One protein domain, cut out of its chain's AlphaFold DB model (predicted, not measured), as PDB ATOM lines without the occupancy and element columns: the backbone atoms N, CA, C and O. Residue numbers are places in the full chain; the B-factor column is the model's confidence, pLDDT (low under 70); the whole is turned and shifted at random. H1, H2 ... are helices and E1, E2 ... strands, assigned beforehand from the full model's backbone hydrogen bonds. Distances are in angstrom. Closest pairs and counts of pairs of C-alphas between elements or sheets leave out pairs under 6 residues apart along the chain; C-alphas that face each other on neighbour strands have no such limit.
ATOM      1  N   GLU A   6       5.227  -0.820  18.202       95.31
ATOM      2  CA  GLU A   6       4.742  -2.054  17.582       95.31
ATOM      3  C   GLU A   6       5.626  -2.452  16.400       95.31
ATOM      4  O   GLU A   6       5.835  -1.680  15.465       95.31
ATOM      5  N   ILE A   7       6.139  -3.684  16.412       96.12
ATOM      6  CA  ILE A   7       6.840  -4.279  15.275       96.12
ATOM      7  C   ILE A   7       5.959  -5.364  14.665       96.12
ATOM      8  O   ILE A   7       5.761  -6.433  15.240       96.12
ATOM      9  N   TYR A   8       5.492  -5.124  13.450       97.19
ATOM     10  CA  TYR A   8       4.690  -6.070  12.696       97.19
ATOM     11  C   TYR A   8       5.563  -7.154  12.062       97.19
ATOM     12  O   TYR A   8       6.519  -6.870  11.336       97.19
ATOM     13  N   VAL A   9       5.230  -8.417  12.326       97.06
ATOM     14  CA  VAL A   9       5.913  -9.585  11.761       97.06
ATOM     15  C   VAL A   9       5.103 -10.109  10.579       97.06
ATOM     16  O   VAL A   9       4.170 -10.890  10.754       97.06
ATOM     17  N   ALA A  10       5.468  -9.682   9.370       96.81
ATOM     18  CA  ALA A  10       4.798 -10.075   8.137       96.81
ATOM     19  C   ALA A  10       5.041 -11.556   7.818       96.81
ATOM     20  O   ALA A  10       6.187 -11.998   7.632       96.81
ATOM     21  N   SER A  11       3.952 -12.317   7.723       95.25
ATOM     22  CA  SER A  11       3.963 -13.734   7.373       95.25
ATOM     23  C   SER A  11       2.816 -14.096   6.433       95.25
ATOM     24  O   SER A  11       1.756 -13.496   6.481       95.25
ATOM     25  N   HIS A  12       3.016 -15.111   5.598       91.75
ATOM     26  CA  HIS A  12       1.986 -15.698   4.721       91.75
ATOM     27  C   HIS A  12       1.728 -17.177   5.054       91.75
ATOM     28  O   HIS A  12       1.202 -17.932   4.240       91.75
ATOM     29  N   LYS A  13       2.236 -17.636   6.203       91.31
ATOM     30  CA  LYS A  13       2.073 -19.001   6.710       91.31
ATOM     31  C   LYS A  13       2.369 -19.070   8.202       91.31
ATOM     32  O   LYS A  13       3.050 -18.203   8.753       91.31
ATOM     33  N   LEU A  14       1.963 -20.167   8.831       92.69
ATOM     34  CA  LEU A  14       2.345 -20.480  10.204       92.69
ATOM     35  C   LEU A  14       3.868 -20.558  10.361       92.69
ATOM     36  O   LEU A  14       4.572 -21.210   9.582       92.69
ATOM     37  N   TYR A  15       4.376 -19.885  11.391       93.31
ATOM     38  CA  TYR A  15       5.787 -19.903  11.747       93.31
ATOM     39  C   TYR A  15       5.988 -19.600  13.231       93.31
ATOM     40  O   TYR A  15       5.091 -19.086  13.896       93.31
ATOM     41  N   GLN A  16       7.178 -19.904  13.745       92.81
ATOM     42  CA  GLN A  16       7.547 -19.578  15.117       92.81
ATOM     43  C   GLN A  16       7.625 -18.055  15.299       92.81
ATOM     44  O   GLN A  16       8.403 -17.393  14.608       92.81
ATOM     45  N   MET A  17       6.854 -17.522  16.245       94.44
ATOM     46  CA  MET A  17       6.809 -16.091  16.548       94.44
ATOM     47  C   MET A  17       7.541 -15.762  17.852       94.44
ATOM     48  O   MET A  17       7.651 -16.631  18.722       94.44
ATOM     49  N   PRO A  18       8.079 -14.536  17.995       92.75
ATOM     50  CA  PRO A  18       8.546 -14.043  19.283       92.75
ATOM     51  C   PRO A  18       7.426 -14.048  20.325       92.75
ATOM     52  O   PRO A  18       6.279 -13.765  20.000       92.75
ATOM     53  N   ASN A  19       7.780 -14.307  21.584       89.50
ATOM     54  CA  ASN A  19       6.841 -14.202  22.708       89.50
ATOM     55  C   ASN A  19       6.774 -12.779  23.298       89.50
ATOM     56  O   ASN A  19       6.008 -12.534  24.224       89.50
ATOM     57  N   ASP A  20       7.624 -11.867  22.821       90.44
ATOM     58  CA  ASP A  20       7.681 -10.482  23.284       90.44
ATOM     59  C   ASP A  20       6.534  -9.676  22.655       90.44
ATOM     60  O   ASP A  20       6.377  -9.672  21.433       90.44
ATOM     61  N   SER A  21       5.766  -8.968  23.489       92.12
ATOM     62  CA  SER A  21       4.639  -8.118  23.084       92.12
ATOM     63  C   SER A  21       5.007  -6.971  22.139       92.12
ATOM     64  O   SER A  21       4.118  -6.373  21.547       92.12
ATOM     65  N   LEU A  22       6.297  -6.652  21.993       94.56
ATOM     66  CA  LEU A  22       6.775  -5.729  20.965       94.56
ATOM     67  C   LEU A  22       6.442  -6.218  19.546       94.56
ATOM     68  O   LEU A  22       6.311  -5.400  18.638       94.56
ATOM     69  N   TYR A  23       6.339  -7.533  19.342       95.69
ATOM     70  CA  TYR A  23       6.150  -8.139  18.031       95.69
ATOM     71  C   TYR A  23       4.709  -8.609  17.834       95.69
ATOM     72  O   TYR A  23       4.257  -9.529  18.510       95.69
ATOM     73  N   GLN A  24       4.024  -8.035  16.846       96.75
ATOM     74  CA  GLN A  24       2.665  -8.409  16.463       96.75
ATOM     75  C   GLN A  24       2.687  -9.183  15.136       96.75
ATOM     76  O   GLN A  24       2.984  -8.601  14.088       96.75
ATOM     77  N   PRO A  25       2.384 -10.493  15.125       97.12
ATOM     78  CA  PRO A  25       2.231 -11.244  13.885       97.12
ATOM     79  C   PRO A  25       1.080 -10.698  13.036       97.12
ATOM     80  O   PRO A  25      -0.034 -10.529  13.540       97.12
ATOM     81  N   ILE A  26       1.355 -10.456  11.751       97.31
ATOM     82  CA  ILE A  26       0.371 -10.020  10.755       97.31
ATOM     83  C   ILE A  26       0.413 -10.938   9.530       97.31
ATOM     84  O   ILE A  26       1.476 -11.180   8.944       97.31
ATOM     85  N   TRP A  27      -0.749 -11.473   9.157       96.94
ATOM     86  CA  TRP A  27      -0.915 -12.296   7.966       96.94
ATOM     87  C   TRP A  27      -1.088 -11.403   6.738       96.94
ATOM     88  O   TRP A  27      -2.051 -10.645   6.662       96.94
ATOM     89  N   VAL A  28      -0.156 -11.481   5.788       96.38
ATOM     90  CA  VAL A  28      -0.178 -10.660   4.565       96.38
ATOM     91  C   VAL A  28      -0.975 -11.324   3.451       96.38
ATOM     92  O   VAL A  28      -0.891 -12.540   3.258       96.38
ATOM     93  N   GLY A  29      -1.715 -10.528   2.682       95.25
ATOM     94  CA  GLY A  29      -2.602 -11.035   1.634       95.25
ATOM     95  C   GLY A  29      -3.748 -11.885   2.169       95.25
ATOM     96  O   GLY A  29      -4.251 -12.749   1.445       95.25
ATOM     97  N   HIS A  30      -4.143 -11.665   3.424       95.31
ATOM     98  CA  HIS A  30      -5.184 -12.441   4.079       95.31
ATOM     99  C   HIS A  30      -6.538 -12.334   3.359       95.31
ATOM    100  O   HIS A  30      -7.240 -13.331   3.239       95.31
ATOM    101  N   ALA A  31      -6.829 -11.204   2.704       94.19
ATOM    102  CA  ALA A  31      -8.054 -11.017   1.919       94.19
ATOM    103  C   ALA A  31      -8.231 -12.023   0.761       94.19
ATOM    104  O   ALA A  31      -9.309 -12.110   0.179       94.19
ATOM    105  N   SER A  32      -7.168 -12.730   0.360       90.50
ATOM    106  CA  SER A  32      -7.215 -13.771  -0.679       90.50
ATOM    107  C   SER A  32      -7.392 -15.191  -0.124       90.50
ATOM    108  O   SER A  32      -7.426 -16.141  -0.907       90.50
ATOM    109  N   HIS A  33      -7.478 -15.363   1.199       85.44
ATOM    110  CA  HIS A  33      -7.779 -16.648   1.825       85.44
ATOM    111  C   HIS A  33      -9.266 -17.001   1.696       85.44
ATOM    112  O   HIS A  33     -10.131 -16.134   1.605       85.44
ATOM    113  N   SER A  34      -9.565 -18.304   1.680       78.88
ATOM    114  CA  SER A  34     -10.939 -18.807   1.559       78.88
ATOM    115  C   SER A  34     -11.793 -18.531   2.795       78.88
ATOM    116  O   SER A  34     -13.012 -18.442   2.672       78.88
ATOM    117  N   ASP A  35     -11.162 -18.416   3.962       80.38
ATOM    118  CA  ASP A  35     -11.817 -18.059   5.214       80.38
ATOM    119  C   ASP A  35     -11.140 -16.806   5.799       80.38
ATOM    120  O   ASP A  35      -9.994 -16.888   6.245       80.38
ATOM    121  N   PRO A  36     -11.817 -15.642   5.795       66.88
ATOM    122  CA  PRO A  36     -11.288 -14.388   6.332       66.88
ATOM    123  C   PRO A  36     -11.267 -14.348   7.870       66.88
ATOM    124  O   PRO A  36     -10.940 -13.316   8.453       66.88
ATOM    125  N   TYR A  37     -11.618 -15.443   8.546       75.44
ATOM    126  CA  TYR A  37     -11.490 -15.593   9.994       75.44
ATOM    127  C   TYR A  37     -10.479 -16.676  10.396       75.44
ATOM    128  O   TYR A  37     -10.285 -16.906  11.592       75.44
ATOM    129  N   ASP A  38      -9.795 -17.305   9.433       84.88
ATOM    130  CA  ASP A  38      -8.778 -18.335   9.677       84.88
ATOM    131  C   ASP A  38      -7.421 -17.715  10.046       84.88
ATOM    132  O   ASP A  38      -6.423 -17.810   9.328       84.88
ATOM    133  N   LEU A  39      -7.394 -17.046  11.202       90.12
ATOM    134  CA  LEU A  39      -6.177 -16.505  11.793       90.12
ATOM    135  C   LEU A  39      -5.731 -17.343  12.996       90.12
ATOM    136  O   LEU A  39      -6.538 -17.679  13.868       90.12
ATOM    137  N   PRO A  40      -4.423 -17.627  13.119       91.44
ATOM    138  CA  PRO A  40      -3.888 -18.229  14.331       91.44
ATOM    139  C   PRO A  40      -4.139 -17.318  15.540       91.44
ATOM    140  O   PRO A  40      -4.096 -16.092  15.435       91.44
ATOM    141  N   ALA A  41      -4.350 -17.907  16.717       91.31
ATOM    142  CA  ALA A  41      -4.588 -17.137  17.935       91.31
ATOM    143  C   ALA A  41      -3.481 -16.089  18.181       91.31
ATOM    144  O   ALA A  41      -2.290 -16.409  18.178       91.31
ATOM    145  N   GLY A  42      -3.892 -14.835  18.399       92.31
ATOM    146  CA  GLY A  42      -2.993 -13.696  18.621       92.31
ATOM    147  C   GLY A  42      -2.418 -13.060  17.349       92.31
ATOM    148  O   GLY A  42      -1.630 -12.123  17.456       92.31
ATOM    149  N   TRP A  43      -2.789 -13.539  16.161       95.31
ATOM    150  CA  TRP A  43      -2.425 -12.920  14.888       95.31
ATOM    151  C   TRP A  43      -3.518 -11.965  14.420       95.31
ATOM    152  O   TRP A  43      -4.687 -12.119  14.766       95.31
ATOM    153  N   ILE A  44      -3.123 -11.001  13.596       96.25
ATOM    154  CA  ILE A  44      -4.041 -10.119  12.874       96.25
ATOM    155  C   ILE A  44      -3.897 -10.333  11.363       96.25
ATOM    156  O   ILE A  44      -2.853 -10.795  10.899       96.25
ATOM    157  N   GLY A  45      -4.933  -9.998  10.601       96.19
ATOM    158  CA  GLY A  45      -4.894  -9.951   9.139       96.19
ATOM    159  C   GLY A  45      -4.636  -8.529   8.644       96.19
ATOM    160  O   GLY A  45      -5.076  -7.556   9.262       96.19
ATOM    161  N   ASP A  46      -3.933  -8.404   7.520       97.06
ATOM    162  CA  ASP A  46      -3.717  -7.126   6.831       97.06
ATOM    163  C   ASP A  46      -4.944  -6.633   6.040       97.06
ATOM    164  O   ASP A  46      -4.837  -5.671   5.286       97.06
ATOM    165  N   ASP A  47      -6.093  -7.294   6.175       96.62
ATOM    166  CA  ASP A  47      -7.329  -7.109   5.408       96.62
ATOM    167  C   ASP A  47      -8.462  -6.426   6.188       96.62
ATOM    168  O   ASP A  47      -9.595  -6.335   5.715       96.62
ATOM    169  N   THR A  48      -8.154  -5.896   7.369       95.44
ATOM    170  CA  THR A  48      -9.094  -5.137   8.205       95.44
ATOM    171  C   THR A  48      -8.877  -3.628   8.072       95.44
ATOM    172  O   THR A  48      -7.797  -3.185   7.688       95.44
ATOM    173  N   GLY A  49      -9.894  -2.814   8.382       96.25
ATOM    174  CA  GLY A  49      -9.780  -1.350   8.307       96.25
ATOM    175  C   GLY A  49      -9.429  -0.841   6.902       96.25
ATOM    176  O   GLY A  49      -9.856  -1.420   5.901       96.25
ATOM    177  N   ASP A  50      -8.656   0.245   6.822       97.94
ATOM    178  CA  ASP A  50      -8.143   0.755   5.542       97.94
ATOM    179  C   ASP A  50      -6.922  -0.070   5.112       97.94
ATOM    180  O   ASP A  50      -5.902  -0.107   5.808       97.94
ATOM    181  N   ASN A  51      -7.045  -0.778   3.986       97.94
ATOM    182  CA  ASN A  51      -6.066  -1.773   3.579       97.94
ATOM    183  C   ASN A  51      -5.921  -1.966   2.063       97.94
ATOM    184  O   ASN A  51      -6.754  -1.567   1.250       97.94
ATOM    185  N   ILE A  52      -4.829  -2.642   1.698       97.88
ATOM    186  CA  ILE A  52      -4.518  -3.067   0.328       97.88
ATOM    187  C   ILE A  52      -4.160  -4.560   0.260       97.88
ATOM    188  O   ILE A  52      -3.378  -4.958  -0.604       97.88
ATOM    189  N   SER A  53      -4.722  -5.389   1.147       96.88
ATOM    190  CA  SER A  53      -4.375  -6.815   1.283       96.88
ATOM    191  C   SER A  53      -4.480  -7.591  -0.037       96.88
ATOM    192  O   SER A  53      -3.558  -8.305  -0.429       96.88
ATOM    193  N   LEU A  54      -5.534  -7.349  -0.830       96.75
ATOM    194  CA  LEU A  54      -5.718  -7.966  -2.157       96.75
ATOM    195  C   LEU A  54      -4.582  -7.663  -3.154       96.75
ATOM    196  O   LEU A  54      -4.444  -8.346  -4.167       96.75
ATOM    197  N   LYS A  55      -3.751  -6.645  -2.895       96.69
ATOM    198  CA  LYS A  55      -2.587  -6.302  -3.721       96.69
ATOM    199  C   LYS A  55      -1.311  -7.035  -3.297       96.69
ATOM    200  O   LYS A  55      -0.280  -6.851  -3.947       96.69
ATOM    201  N   ASN A  56      -1.358  -7.889  -2.274       95.88
ATOM    202  CA  ASN A  56      -0.211  -8.661  -1.793       95.88
ATOM    203  C   ASN A  56       0.558  -9.418  -2.896       95.88
ATOM    204  O   ASN A  56       1.785  -9.361  -2.851       95.88
ATOM    205  N   PRO A  57      -0.070 -10.005  -3.944       94.12
ATOM    206  CA  PRO A  57       0.675 -10.642  -5.038       94.12
ATOM    207  C   PRO A  57       1.700  -9.734  -5.738       94.12
ATOM    208  O   PRO A  57       2.655 -10.229  -6.326       94.12
ATOM    209  N   ASN A  58       1.509  -8.411  -5.670       91.31
ATOM    210  CA  ASN A  58       2.404  -7.420  -6.271       91.31
ATOM    211  C   ASN A  58       3.210  -6.624  -5.229       91.31
ATOM    212  O   ASN A  58       4.293  -6.135  -5.543       91.31
ATOM    213  N   PHE A  59       2.683  -6.461  -4.011       91.19
ATOM    214  CA  PHE A  59       3.242  -5.571  -2.984       91.19
ATOM    215  C   PHE A  59       3.921  -6.309  -1.820       91.19
ATOM    216  O   PHE A  59       4.681  -5.684  -1.082       91.19
ATOM    217  N   ASN A  60       3.701  -7.619  -1.673       92.19
ATOM    218  CA  ASN A  60       4.228  -8.446  -0.583       92.19
ATOM    219  C   ASN A  60       4.054  -7.763   0.793       92.19
ATOM    220  O   ASN A  60       2.986  -7.231   1.092       92.19
ATOM    221  N   GLU A  61       5.109  -7.709   1.614       92.50
ATOM    222  CA  GLU A  61       5.088  -7.174   2.982       92.50
ATOM    223  C   GLU A  61       4.697  -5.686   3.072       92.50
ATOM    224  O   GLU A  61       4.369  -5.203   4.155       92.50
ATOM    225  N   LEU A  62       4.681  -4.949   1.952       93.94
ATOM    226  CA  LEU A  62       4.201  -3.563   1.932       93.94
ATOM    227  C   LEU A  62       2.707  -3.451   2.255       93.94
ATOM    228  O   LEU A  62       2.263  -2.386   2.673       93.94
ATOM    229  N   THR A  63       1.938  -4.525   2.086       97.00
ATOM    230  CA  THR A  63       0.530  -4.579   2.504       97.00
ATOM    231  C   THR A  63       0.385  -4.455   4.022       97.00
ATOM    232  O   THR A  63      -0.380  -3.612   4.486       97.00
ATOM    233  N   ALA A  64       1.211  -5.170   4.792       96.88
ATOM    234  CA  ALA A  64       1.299  -5.020   6.244       96.88
ATOM    235  C   ALA A  64       1.780  -3.625   6.662       96.88
ATOM    236  O   ALA A  64       1.241  -3.051   7.604       96.88
ATOM    237  N   LEU A  65       2.766  -3.050   5.961       95.69
ATOM    238  CA  LEU A  65       3.231  -1.691   6.263       95.69
ATOM    239  C   LEU A  65       2.139  -0.645   6.024       95.69
ATOM    240  O   LEU A  65       1.958   0.258   6.837       95.69
ATOM    241  N   TYR A  66       1.410  -0.771   4.913       96.50
ATOM    242  CA  TYR A  66       0.276   0.095   4.609       96.50
ATOM    243  C   TYR A  66      -0.803  -0.030   5.682       96.50
ATOM    244  O   TYR A  66      -1.289   0.981   6.181       96.50
ATOM    245  N   TRP A  67      -1.143  -1.261   6.062       97.81
ATOM    246  CA  TRP A  67      -2.110  -1.519   7.118       97.81
ATOM    247  C   TRP A  67      -1.677  -0.873   8.439       97.81
ATOM    248  O   TRP A  67      -2.462  -0.151   9.047       97.81
ATOM    249  N   ALA A  68      -0.417  -1.048   8.846       96.56
ATOM    250  CA  ALA A  68       0.112  -0.448  10.067       96.56
ATOM    251  C   ALA A  68       0.032   1.084  10.027       96.56
ATOM    252  O   ALA A  68      -0.467   1.688  10.969       96.56
ATOM    253  N   TRP A  69       0.431   1.711   8.914       95.38
ATOM    254  CA  TRP A  69       0.323   3.163   8.724       95.38
ATOM    255  C   TRP A  69      -1.110   3.683   8.902       95.38
ATOM    256  O   TRP A  69      -1.319   4.775   9.426       95.38
ATOM    257  N   LYS A  70      -2.100   2.919   8.442       97.06
ATOM    258  CA  LYS A  70      -3.498   3.344   8.438       97.06
ATOM    259  C   LYS A  70      -4.259   3.030   9.719       97.06
ATOM    260  O   LYS A  70      -5.215   3.739  10.025       97.06
ATOM    261  N   ASN A  71      -3.872   1.971  10.424       96.81
ATOM    262  CA  ASN A  71      -4.693   1.383  11.481       96.81
ATOM    263  C   ASN A  71      -3.988   1.340  12.849       96.81
ATOM    264  O   ASN A  71      -4.677   1.332  13.869       96.81
ATOM    265  N   SER A  72      -2.650   1.355  12.904       94.88
ATOM    266  CA  SER A  72      -1.915   1.408  14.176       94.88
ATOM    267  C   SER A  72      -2.006   2.799  14.808       94.88
ATOM    268  O   SER A  72      -2.033   3.814  14.116       94.88
ATOM    269  N   GLN A  73      -2.044   2.834  16.140       94.12
ATOM    270  CA  GLN A  73      -1.924   4.056  16.947       94.12
ATOM    271  C   GLN A  73      -0.550   4.157  17.632       94.12
ATOM    272  O   GLN A  73      -0.371   4.983  18.522       94.12
ATOM    273  N   ALA A  74       0.398   3.284  17.279       93.06
ATOM    274  CA  ALA A  74       1.735   3.296  17.853       93.06
ATOM    275  C   ALA A  74       2.538   4.506  17.353       93.06
ATOM    276  O   ALA A  74       2.543   4.810  16.161       93.06
ATOM    277  N   ASP A  75       3.282   5.135  18.261       91.69
ATOM    278  CA  ASP A  75       4.236   6.202  17.946       91.69
ATOM    279  C   ASP A  75       5.432   5.671  17.138       91.69
ATOM    280  O   ASP A  75       6.055   6.392  16.363       91.69
ATOM    281  N   VAL A  76       5.770   4.390  17.317       92.94
ATOM    282  CA  VAL A  76       6.851   3.721  16.589       92.94
ATOM    283  C   VAL A  76       6.323   2.462  15.927       92.94
ATOM    284  O   VAL A  76       5.931   1.505  16.599       92.94
ATOM    285  N   ILE A  77       6.408   2.439  14.599       94.50
ATOM    286  CA  ILE A  77       6.005   1.305  13.773       94.50
ATOM    287  C   ILE A  77       7.250   0.612  13.210       94.50
ATOM    288  O   ILE A  77       8.194   1.224  12.711       94.50
ATOM    289  N   GLY A  78       7.270  -0.712  13.279       93.88
ATOM    290  CA  GLY A  78       8.296  -1.541  12.667       93.88
ATOM    291  C   GLY A  78       7.704  -2.599  11.751       93.88
ATOM    292  O   GLY A  78       6.573  -3.031  11.945       93.88
ATOM    293  N   LEU A  79       8.489  -3.056  10.778       95.56
ATOM    294  CA  LEU A  79       8.141  -4.192   9.936       95.56
ATOM    295  C   LEU A  79       9.324  -5.161   9.844       95.56
ATOM    296  O   LEU A  79      10.461  -4.814   9.520       95.56
ATOM    297  N   VAL A  80       9.060  -6.430  10.109       95.00
ATOM    298  CA  VAL A  80      10.030  -7.505   9.921       95.00
ATOM    299  C   VAL A  80       9.378  -8.659   9.186       95.00
ATOM    300  O   VAL A  80       8.176  -8.887   9.266       95.00
ATOM    301  N   HIS A  81      10.188  -9.417   8.463       93.31
ATOM    302  CA  HIS A  81       9.730 -10.649   7.837       93.31
ATOM    303  C   HIS A  81       9.752 -11.782   8.872       93.31
ATOM    304  O   HIS A  81      10.682 -11.858   9.676       93.31
ATOM    305  N   TYR A  82       8.832 -12.744   8.782       93.31
ATOM    306  CA  TYR A  82       8.668 -13.846   9.748       93.31
ATOM    307  C   TYR A  82       9.914 -14.702  10.068       93.31
ATOM    308  O   TYR A  82       9.931 -15.453  11.037       93.31
ATOM    309  N   ARG A  83      10.983 -14.609   9.263       91.69
ATOM    310  CA  ARG A  83      12.278 -15.306   9.481       91.69
ATOM    311  C   ARG A  83      13.478 -14.390   9.686       91.69
ATOM    312  O   ARG A  83      14.599 -14.887   9.796       91.69
ATOM    313  N   ARG A  84      13.296 -13.073   9.615       90.75
ATOM    314  CA  ARG A  84      14.391 -12.097   9.611       90.75
ATOM    315  C   ARG A  84      14.036 -10.964  10.557       90.75
ATOM    316  O   ARG A  84      13.326 -10.044  10.178       90.75
ATOM    317  N   PHE A  85      14.568 -11.064  11.764       91.94
ATOM    318  CA  PHE A  85      14.396 -10.092  12.834       91.94
ATOM    319  C   PHE A  85      15.665  -9.257  12.988       91.94
ATOM    320  O   PHE A  85      16.757  -9.692  12.606       91.94
ATOM    321  N   PHE A  86      15.527  -8.074  13.578       91.31
ATOM    322  CA  PHE A  86      16.681  -7.287  13.987       91.31
ATOM    323  C   PHE A  86      17.402  -7.962  15.145       91.31
ATOM    324  O   PHE A  86      16.779  -8.573  16.007       91.31
ATOM    325  N   SER A  87      18.722  -7.833  15.163       91.69
ATOM    326  CA  SER A  87      19.566  -8.256  16.272       91.69
ATOM    327  C   SER A  87      20.755  -7.313  16.377       91.69
ATOM    328  O   SER A  87      21.278  -6.841  15.364       91.69
ATOM    329  N   LEU A  88      21.198  -7.058  17.607       91.12
ATOM    330  CA  LEU A  88      22.425  -6.309  17.885       91.12
ATOM    331  C   LEU A  88      23.686  -7.180  17.798       91.12
ATOM    332  O   LEU A  88      24.797  -6.684  17.973       91.12
ATOM    333  N   ASN A  89      23.534  -8.480  17.547       87.75
ATOM    334  CA  ASN A  89      24.639  -9.415  17.414       87.75
ATOM    335  C   ASN A  89      24.431 -10.344  16.203       87.75
ATOM    336  O   ASN A  89      23.419 -10.298  15.510       87.75
ATOM    337  N   HIS A  90      25.427 -11.178  15.908       84.88
ATOM    338  CA  HIS A  90      25.384 -12.095  14.762       84.88
ATOM    339  C   HIS A  90      24.755 -13.462  15.086       84.88
ATOM    340  O   HIS A  90      24.792 -14.369  14.250       84.88
ATOM    341  N   LYS A  91      24.197 -13.645  16.291       87.38
ATOM    342  CA  LYS A  91      23.579 -14.909  16.694       87.38
ATOM    343  C   LYS A  91      22.180 -15.014  16.099       87.38
ATOM    344  O   LYS A  91      21.413 -14.060  16.064       87.38
ATOM    345  N   LYS A  92      21.848 -16.212  15.626       84.06
ATOM    346  CA  LYS A  92      20.533 -16.518  15.057       84.06
ATOM    347  C   LYS A  92      19.547 -16.926  16.155       84.06
ATOM    348  O   LYS A  92      19.953 -17.335  17.241       84.06
ATOM    349  N   GLY A  93      18.261 -16.886  15.828       87.69
ATOM    350  CA  GLY A  93      17.184 -17.400  16.675       87.69
ATOM    351  C   GLY A  93      16.464 -16.321  17.479       87.69
ATOM    352  O   GLY A  93      17.000 -15.240  17.716       87.69
ATOM    353  N   LEU A  94      15.240 -16.645  17.899       91.06
ATOM    354  CA  LEU A  94      14.313 -15.700  18.525       91.06
ATOM    355  C   LEU A  94      14.802 -15.150  19.871       91.06
ATOM    356  O   LEU A  94      14.441 -14.046  20.241       91.06
ATOM    357  N   PHE A  95      15.688 -15.864  20.568       90.81
ATOM    358  CA  PHE A  95      16.295 -15.389  21.819       90.81
ATOM    359  C   PHE A  95      17.302 -14.247  21.635       90.81
ATOM    360  O   PHE A  95      17.730 -13.644  22.612       90.81
ATOM    361  N   ASN A  96      17.729 -13.982  20.397       92.88
ATOM    362  CA  ASN A  96      18.745 -12.977  20.090       92.88
ATOM    363  C   ASN A  96      18.166 -11.768  19.344       92.88
ATOM    364  O   ASN A  96      18.939 -10.961  18.821       92.88
ATOM    365  N   ILE A  97      16.841 -11.659  19.236       94.50
ATOM    366  CA  ILE A  97      16.197 -10.555  18.520       94.50
ATOM    367  C   ILE A  97      16.221  -9.270  19.351       94.50
ATOM    368  O   ILE A  97      16.432  -9.304  20.562       94.50
ATOM    369  N   LEU A  98      16.017  -8.141  18.677       93.94
ATOM    370  CA  LEU A  98      15.936  -6.823  19.292       93.94
ATOM    371  C   LEU A  98      14.813  -6.794  20.341       93.94
ATOM    372  O   LEU A  98      13.667  -7.100  20.020       93.94
ATOM    373  N   THR A  99      15.136  -6.425  21.576       93.94
ATOM    374  CA  THR A  99      14.145  -6.284  22.656       93.94
ATOM    375  C   THR A  99      13.592  -4.861  22.722       93.94
ATOM    376  O   THR A  99      14.193  -3.938  22.163       93.94
ATOM    377  N   ALA A 100      12.491  -4.656  23.449       92.12
ATOM    378  CA  ALA A 100      11.937  -3.319  23.695       92.12
ATOM    379  C   ALA A 100      12.965  -2.362  24.330       92.12
ATOM    380  O   ALA A 100      13.192  -1.275  23.805       92.12
ATOM    381  N   ASP A 101      13.684  -2.808  25.367       92.88
ATOM    382  CA  ASP A 101      14.731  -2.000  26.008       92.88
ATOM    383  C   ASP A 101      15.837  -1.597  25.028       92.88
ATOM    384  O   ASP A 101      16.324  -0.466  25.036       92.88
ATOM    385  N   GLN A 102      16.263  -2.525  24.166       94.19
ATOM    386  CA  GLN A 102      17.284  -2.249  23.157       94.19
ATOM    387  C   GLN A 102      16.777  -1.260  22.110       94.19
ATOM    388  O   GLN A 102      17.520  -0.355  21.725       94.19
ATOM    389  N   LEU A 103      15.527  -1.417  21.671       93.44
ATOM    390  CA  LEU A 103      14.864  -0.493  20.762       93.44
ATOM    391  C   LEU A 103      14.827   0.920  21.359       93.44
ATOM    392  O   LEU A 103      15.240   1.864  20.690       93.44
ATOM    393  N   ASP A 104      14.475   1.068  22.635       92.56
ATOM    394  CA  ASP A 104      14.457   2.367  23.313       92.56
ATOM    395  C   ASP A 104      15.834   3.030  23.364       92.56
ATOM    396  O   ASP A 104      15.969   4.236  23.137       92.56
ATOM    397  N   GLN A 105      16.899   2.260  23.610       94.12
ATOM    398  CA  GLN A 105      18.258   2.810  23.576       94.12
ATOM    399  C   GLN A 105      18.685   3.254  22.171       94.12
ATOM    400  O   GLN A 105      19.479   4.192  22.046       94.12
ATOM    401  N   LEU A 106      18.194   2.594  21.120       93.81
ATOM    402  CA  LEU A 106      18.441   3.003  19.737       93.81
ATOM    403  C   LEU A 106      17.648   4.264  19.383       93.81
ATOM    404  O   LEU A 106      18.218   5.196  18.814       93.81
ATOM    405  N   LEU A 107      16.374   4.333  19.774       91.81
ATOM    406  CA  LEU A 107      15.491   5.465  19.482       91.81
ATOM    407  C   LEU A 107      15.966   6.770  20.134       91.81
ATOM    408  O   LEU A 107      15.836   7.836  19.541       91.81
ATOM    409  N   LYS A 108      16.646   6.698  21.289       93.31
ATOM    410  CA  LYS A 108      17.328   7.861  21.899       93.31
ATOM    411  C   LYS A 108      18.391   8.499  21.001       93.31
ATOM    412  O   LYS A 108      18.747   9.655  21.209       93.31
ATOM    413  N   LYS A 109      18.960   7.740  20.062       93.44
ATOM    414  CA  LYS A 109      20.068   8.178  19.199       93.44
ATOM    415  C   LYS A 109      19.622   8.487  17.775       93.44
ATOM    416  O   LYS A 109      20.321   9.214  17.072       93.44
ATOM    417  N   SER A 110      18.515   7.904  17.331       90.00
ATOM    418  CA  SER A 110      18.068   7.967  15.943       90.00
ATOM    419  C   SER A 110      16.568   7.738  15.832       90.00
ATOM    420  O   SER A 110      16.065   6.759  16.373       90.00
ATOM    421  N   SER A 111      15.887   8.561  15.037       87.94
ATOM    422  CA  SER A 111      14.453   8.413  14.748       87.94
ATOM    423  C   SER A 111      14.130   7.236  13.820       87.94
ATOM    424  O   SER A 111      12.993   6.796  13.753       87.94
ATOM    425  N   ILE A 112      15.117   6.723  13.075       89.50
ATOM    426  CA  ILE A 112      14.933   5.631  12.111       89.50
ATOM    427  C   ILE A 112      16.011   4.574  12.345       89.50
ATOM    428  O   ILE A 112      17.196   4.901  12.446       89.50
ATOM    429  N   ILE A 113      15.599   3.306  12.392       89.94
ATOM    430  CA  ILE A 113      16.472   2.159  12.649       89.94
ATOM    431  C   ILE A 113      16.416   1.218  11.449       89.94
ATOM    432  O   ILE A 113      15.373   0.666  11.125       89.94
ATOM    433  N   LEU A 114      17.563   1.007  10.804       89.19
ATOM    434  CA  LEU A 114      17.690   0.192   9.594       89.19
ATOM    435  C   LEU A 114      18.763  -0.885   9.766       89.19
ATOM    436  O   LEU A 114      19.660  -0.743  10.606       89.19
TER     437      LEU A 114
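This is residues 6 to 114 of the 167 residues of the protein "DUF4422 domain-containing protein" of Oenococcus alcoholitolerans (UniProt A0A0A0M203). Among long loops with little regular structure, H2 covers one face of a parallel sheet, E2 E1 E3, H1 packs on H2, and H3 lies at one end. Of 109 printed residues 42 are in named elements, E1 E2 H1 H2 E3 H3, class mixed. The whole is compact, radius of gyration of the C-alphas 14.1 A, spanning 41 by 26 by 24 A.

Begin at E1, residues 6 to 11: beside parallel E2, residues 23 to 27, N 9 and O 24 are 2.9 A apart. H2, residues 62 to 71, is on the sheet and touches H1, residues 53 to 59; their closest C-alphas, 63 and 53, are 5.5 A apart. H3, residues 100 to 107, only grazes the sheet. H2 and H3 have every O i to N i+4 pair within hydrogen-bond range; H1 has 1 of 3, and 3 of 4 at i+3.

Find C-alpha 6, opening E1, at (4.742, -2.054, 17.582). E3, residues 76 to 81, runs 17.1 A. H3 ends at C-alpha 107, (15.491, 5.465, 19.482).

The printed part has no cut; E2 to H1 is a long link; residue 36 has pLDDT under 70.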